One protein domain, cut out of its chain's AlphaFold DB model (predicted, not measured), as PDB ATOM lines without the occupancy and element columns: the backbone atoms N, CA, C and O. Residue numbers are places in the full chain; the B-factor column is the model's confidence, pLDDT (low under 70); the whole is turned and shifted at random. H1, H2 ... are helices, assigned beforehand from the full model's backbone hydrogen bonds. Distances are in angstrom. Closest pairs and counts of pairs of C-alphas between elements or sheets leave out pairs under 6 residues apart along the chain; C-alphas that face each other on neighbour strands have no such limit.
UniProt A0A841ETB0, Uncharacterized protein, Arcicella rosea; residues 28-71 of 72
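AT A GLANCE: This is residues 28 to 71 of the 72 residues of an uncharacterized protein of Arcicella rosea (UniProt A0A841ETB0). One long helix, H1, makes the longest axis, and beyond its last residue the chain turns off into a much shorter helix, H2, for a rough L with unequal arms. Residues 28 to 49 of H1 stick out free, as do residues 65 to 71 at the other end. The printed part has 44 residues with two named helices, H1 then H2, and no named strand; the class is all helix. It is extended, with a radius of gyration of the C-alphas of 14.9 A, and flat, spanning 42 by 23 by 11 A.

IN THESE COORDINATES: H1, residues 28 to 57, begins with C-alpha 28 at (-15.793, 43.259, 48.480) and measures 42.6 A from first to last C-alpha. H2, residues 61 to 69, ends with C-alpha 69 at (-26.046, 28.176, 17.583).

HOW THE PARTS SIT: H1 and H2 are apart, with no C-alpha of the one within 8 A of the other. A tight link of 3 residues joins them. In H1 and H2 every O i to N i+4 pair is within hydrogen-bond range.

THE WHOLE: The C-alphas of Asp 28 and Gly 58, the two farthest apart, are 43.4 A apart. The printed part has no cut. Its mean pLDDT is 78.2; residues 56 to 65, 67, and 70 to 71 are under 70.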
ATOM      1  N   ASP A  28     -15.611  44.084  49.684       88.25
ATOM      2  CA  ASP A  28     -15.793  43.259  48.480       88.25
ATOM      3  C   ASP A  28     -17.128  42.494  48.503       88.25
ATOM      4  O   ASP A  28     -17.802  42.369  47.482       88.25
ATOM      5  N   GLU A  29     -17.557  42.045  49.685       91.75
ATOM      6  CA  GLU A  29     -18.851  41.387  49.893       91.75
ATOM      7  C   GLU A  29     -20.026  42.319  49.557       91.75
ATOM      8  O   GLU A  29     -20.921  41.947  48.798       91.75
ATOM      9  N   GLN A  30     -19.985  43.563  50.043       87.31
ATOM     10  CA  GLN A  30     -21.014  44.567  49.762       87.31
ATOM     11  C   GLN A  30     -21.066  44.932  48.274       87.31
ATOM     12  O   GLN A  30     -22.152  45.085  47.709       87.31
ATOM     13  N   ALA A  31     -19.906  45.047  47.624       87.00
ATOM     14  CA  ALA A  31     -19.825  45.305  46.189       87.00
ATOM     15  C   ALA A  31     -20.413  44.143  45.371       87.00
ATOM     16  O   ALA A  31     -21.173  44.364  44.425       87.00
ATOM     17  N   HIS A  32     -20.116  42.905  45.765       88.75
ATOM     18  CA  HIS A  32     -20.636  41.707  45.113       88.75
ATOM     19  C   HIS A  32     -22.155  41.557  45.285       88.75
ATOM     20  O   HIS A  32     -22.862  41.227  44.330       88.75
ATOM     21  N   ASP A  33     -22.699  41.852  46.464       91.25
ATOM     22  CA  ASP A  33     -24.148  41.806  46.673       91.25
ATOM     23  C   ASP A  33     -24.886  42.869  45.859       91.25
ATOM     24  O   ASP A  33     -25.933  42.590  45.267       91.25
ATOM     25  N   LEU A  34     -24.306  44.062  45.727       87.25
ATOM     26  CA  LEU A  34     -24.834  45.080  44.827       87.25
ATOM     27  C   LEU A  34     -24.793  44.625  43.359       87.25
ATOM     28  O   LEU A  34     -25.764  44.827  42.628       87.25
ATOM     29  N   GLN A  35     -23.704  43.979  42.931       86.31
ATOM     30  CA  GLN A  35     -23.596  43.416  41.585       86.31
ATOM     31  C   GLN A  35     -24.732  42.424  41.308       86.31
ATOM     32  O   GLN A  35     -25.366  42.509  40.257       86.31
ATOM     33  N   LYS A  36     -25.059  41.542  42.261       92.19
ATOM     34  CA  LYS A  36     -26.193  40.609  42.126       92.19
ATOM     35  C   LYS A  36     -27.526  41.330  41.953       92.19
ATOM     36  O   LYS A  36     -28.336  40.902  41.133       92.19
ATOM     37  N   VAL A  37     -27.768  42.406  42.706       92.12
ATOM     38  CA  VAL A  37     -29.008  43.195  42.591       92.12
ATOM     39  C   VAL A  37     -29.132  43.805  41.196       92.12
ATOM     40  O   VAL A  37     -30.192  43.701  40.578       92.12
ATOM     41  N   LEU A  38     -28.047  44.391  40.678       87.88
ATOM     42  CA  LEU A  38     -28.024  44.970  39.334       87.88
ATOM     43  C   LEU A  38     -28.233  43.904  38.257       87.88
ATOM     44  O   LEU A  38     -29.090  44.078  37.394       87.88
ATOM     45  N   VAL A  39     -27.506  42.786  38.333       86.69
ATOM     46  CA  VAL A  39     -27.648  41.666  37.389       86.69
ATOM     47  C   VAL A  39     -29.082  41.151  37.390       86.69
ATOM     48  O   VAL A  39     -29.696  41.080  36.334       86.69
ATOM     49  N   LYS A  40     -29.660  40.888  38.567       91.50
ATOM     50  CA  LYS A  40     -31.050  40.431  38.687       91.50
ATOM     51  C   LYS A  40     -32.035  41.394  38.021       91.50
ATOM     52  O   LYS A  40     -32.956  40.940  37.347       91.50
ATOM     53  N   HIS A  41     -31.855  42.701  38.208       88.94
ATOM     54  CA  HIS A  41     -32.726  43.708  37.607       88.94
ATOM     55  C   HIS A  41     -32.646  43.699  36.075       88.94
ATOM     56  O   HIS A  41     -33.680  43.644  35.413       88.94
ATOM     57  N   TYR A  42     -31.437  43.698  35.513       82.06
ATOM     58  CA  TYR A  42     -31.259  43.699  34.060       82.06
ATOM     59  C   TYR A  42     -31.645  42.367  33.409       82.06
ATOM     60  O   TYR A  42     -32.192  42.371  32.311       82.06
ATOM     61  N   THR A  43     -31.434  41.232  34.081       84.44
ATOM     62  CA  THR A  43     -31.911  39.928  33.599       84.44
ATOM     63  C   THR A  43     -33.437  39.879  33.535       84.44
ATOM     64  O   THR A  43     -33.976  39.354  32.565       84.44
ATOM     65  N   ALA A  44     -34.137  40.448  34.523       89.56
ATOM     66  CA  ALA A  44     -35.597  40.527  34.492       89.56
ATOM     67  C   ALA A  44     -36.093  41.392  33.322       89.56
ATOM     68  O   ALA A  44     -36.947  40.945  32.564       89.56
ATOM     69  N   GLN A  45     -35.493  42.571  33.114       85.81
ATOM     70  CA  GLN A  45     -35.824  43.423  31.965       85.81
ATOM     71  C   GLN A  45     -35.587  42.708  30.635       85.81
ATOM     72  O   GLN A  45     -36.443  42.748  29.759       85.81
ATOM     73  N   LEU A  46     -34.451  42.019  30.494       80.81
ATOM     74  CA  LEU A  46     -34.147  41.255  29.287       80.81
ATOM     75  C   LEU A  46     -35.202  40.176  29.019       80.81
ATOM     76  O   LEU A  46     -35.612  40.001  27.877       80.81
ATOM     77  N   HIS A  47     -35.648  39.463  30.054       82.38
ATOM     78  CA  HIS A  47     -36.677  38.441  29.906       82.38
ATOM     79  C   HIS A  47     -38.008  39.038  29.434       82.38
ATOM     80  O   HIS A  47     -38.564  38.553  28.455       82.38
ATOM     81  N   GLU A  48     -38.452  40.139  30.045       87.25
ATOM     82  CA  GLU A  48     -39.670  40.855  29.635       87.25
ATOM     83  C   GLU A  48     -39.585  41.355  28.180       87.25
ATOM     84  O   GLU A  48     -40.562  41.306  27.430       87.25
ATOM     85  N   GLU A  49     -38.414  41.831  27.742       81.44
ATOM     86  CA  GLU A  49     -38.216  42.230  26.345       81.44
ATOM     87  C   GLU A  49     -38.259  41.041  25.383       81.44
ATOM     88  O   GLU A  49     -38.831  41.158  24.297       81.44
ATOM     89  N   LEU A  50     -37.670  39.906  25.767       79.06
ATOM     90  CA  LEU A  50     -37.699  38.680  24.972       79.06
ATOM     91  C   LEU A  50     -39.117  38.118  24.861       79.06
ATOM     92  O   LEU A  50     -39.522  37.760  23.756       79.06
ATOM     93  N   GLU A  51     -39.883  38.090  25.952       82.81
ATOM     94  CA  GLU A  51     -41.296  37.691  25.948       82.81
ATOM     95  C   GLU A  51     -42.100  38.573  24.988       82.81
ATOM     96  O   GLU A  51     -42.741  38.061  24.071       82.81
ATOM     97  N   ARG A  52     -41.955  39.900  25.092       79.69
ATOM     98  CA  ARG A  52     -42.612  40.849  24.182       79.69
ATOM     99  C   ARG A  52     -42.253  40.599  22.713       79.69
ATOM    100  O   ARG A  52     -43.131  40.593  21.859       79.69
ATOM    101  N   ILE A  53     -40.974  40.381  22.396       77.12
ATOM    102  CA  ILE A  53     -40.526  40.108  21.018       77.12
ATOM    103  C   ILE A  53     -41.070  38.767  20.508       77.12
ATOM    104  O   ILE A  53     -41.450  38.667  19.341       77.12
ATOM    105  N   THR A  54     -41.105  37.749  21.366       71.62
ATOM    106  CA  THR A  54     -41.659  36.419  21.069       71.62
ATOM    107  C   THR A  54     -43.146  36.529  20.734       71.62
ATOM    108  O   THR A  54     -43.585  36.000  19.714       71.62
ATOM    109  N   GLU A  55     -43.904  37.293  21.522       75.50
ATOM    110  CA  GLU A  55     -45.331  37.552  21.297       75.50
ATOM    111  C   GLU A  55     -45.592  38.393  20.037       75.50
ATOM    112  O   GLU A  55     -46.501  38.087  19.266       75.50
ATOM    113  N   GLU A  56     -44.785  39.429  19.784       65.19
ATOM    114  CA  GLU A  56     -44.966  40.339  18.643       65.19
ATOM    115  C   GLU A  56     -44.536  39.732  17.301       65.19
ATOM    116  O   GLU A  56     -45.113  40.058  16.260       65.19
ATOM    117  N   LYS A  57     -43.507  38.877  17.296       65.81
ATOM    118  CA  LYS A  57     -42.929  38.311  16.064       65.81
ATOM    119  C   LYS A  57     -43.238  36.831  15.855       65.81
ATOM    120  O   LYS A  57     -42.926  36.310  14.787       65.81
ATOM    121  N   GLY A  58     -43.858  36.170  16.834       63.06
ATOM    122  CA  GLY A  58     -44.182  34.744  16.781       63.06
ATOM    123  C   GLY A  58     -42.951  33.836  16.757       63.06
ATOM    124  O   GLY A  58     -43.050  32.704  16.288       63.06
ATOM    125  N   TYR A  59     -41.794  34.333  17.206       63.72
ATOM    126  CA  TYR A  59     -40.582  33.523  17.274       63.72
ATOM    127  C   TYR A  59     -40.753  32.426  18.315       63.72
ATOM    128  O   TYR A  59     -41.216  32.667  19.426       63.72
ATOM    129  N   THR A  60     -40.386  31.209  17.949       68.00
ATOM    130  CA  THR A  60     -40.419  30.057  18.844       68.00
ATOM    131  C   THR A  60     -39.087  29.920  19.575       68.00
ATOM    132  O   THR A  60     -38.064  30.440  19.129       68.00
ATOM    133  N   GLN A  61     -39.066  29.173  20.680       65.69
ATOM    134  CA  GLN A  61     -37.820  28.795  21.363       65.69
ATOM    135  C   GLN A  61     -36.790  28.187  20.384       65.69
ATOM    136  O   GLN A  61     -35.595  28.434  20.497       65.69
ATOM    137  N   GLU A  62     -37.273  27.468  19.368       66.69
ATOM    138  CA  GLU A  62     -36.478  26.856  18.300       66.69
ATOM    139  C   GLU A  62     -35.791  27.888  17.383       66.69
ATOM    140  O   GLU A  62     -34.694  27.640  16.876       66.69
ATOM    141  N   ASP A  63     -36.402  29.061  17.189       67.00
ATOM    142  CA  ASP A  63     -35.811  30.163  16.423       67.00
ATOM    143  C   ASP A  63     -34.682  30.841  17.210       67.00
ATOM    144  O   ASP A  63     -33.640  31.171  16.639       67.00
ATOM    145  N   PHE A  64     -34.845  30.980  18.532       67.31
ATOM    146  CA  PHE A  64     -33.787  31.480  19.417       67.31
ATOM    147  C   PHE A  64     -32.604  30.515  19.495       67.31
ATOM    148  O   PHE A  64     -31.456  30.945  19.370       67.31
ATOM    149  N   ASP A  65     -32.875  29.215  19.626       69.94
ATOM    150  CA  ASP A  65     -31.840  28.181  19.658       69.94
ATOM    151  C   ASP A  65     -31.071  28.116  18.329       69.94
ATOM    152  O   ASP A  65     -29.852  27.938  18.328       69.94
ATOM    153  N   LYS A  66     -31.733  28.322  17.181       71.94
ATOM    154  CA  LYS A  66     -31.035  28.460  15.891       71.94
ATOM    155  C   LYS A  66     -30.147  29.697  15.837       71.94
ATOM    156  O   LYS A  66     -29.044  29.599  15.314       71.94
ATOM    157  N   MET A  67     -30.596  30.831  16.370       69.38
ATOM    158  CA  MET A  67     -29.823  32.076  16.340       69.38
ATOM    159  C   MET A  67     -28.572  31.994  17.228       69.38
ATOM    160  O   MET A  67     -27.494  32.393  16.805       69.38
ATOM    161  N   LEU A  68     -28.693  31.407  18.424       70.81
ATOM    162  CA  LEU A  68     -27.582  31.217  19.371       70.81
ATOM    163  C   LEU A  68     -26.528  30.216  18.881       70.81
ATOM    164  O   LEU A  68     -25.350  30.366  19.193       70.81
ATOM    165  N   ASN A  69     -26.941  29.206  18.112       71.56
ATOM    166  CA  ASN A  69     -26.046  28.176  17.583       71.56
ATOM    167  C   ASN A  69     -25.501  28.492  16.175       71.56
ATOM    168  O   ASN A  69     -24.689  27.725  15.665       71.56
ATOM    169  N   GLN A  70     -25.940  29.580  15.528       58.22
ATOM    170  CA  GLN A  70     -25.430  30.006  14.214       58.22
ATOM    171  C   GLN A  70     -24.142  30.842  14.287       58.22
ATOM    172  O   GLN A  70     -23.450  30.950  13.279       58.22
ATOM    173  N   ASP A  71     -23.794  31.366  15.466       51.12
ATOM    174  CA  ASP A  71     -22.552  32.113  15.712       51.12
ATOM    175  C   ASP A  71     -21.412  31.230  16.285       51.12
ATOM    176  O   ASP A  71     -20.454  31.747  16.864       51.12
TER     177      ASP A  71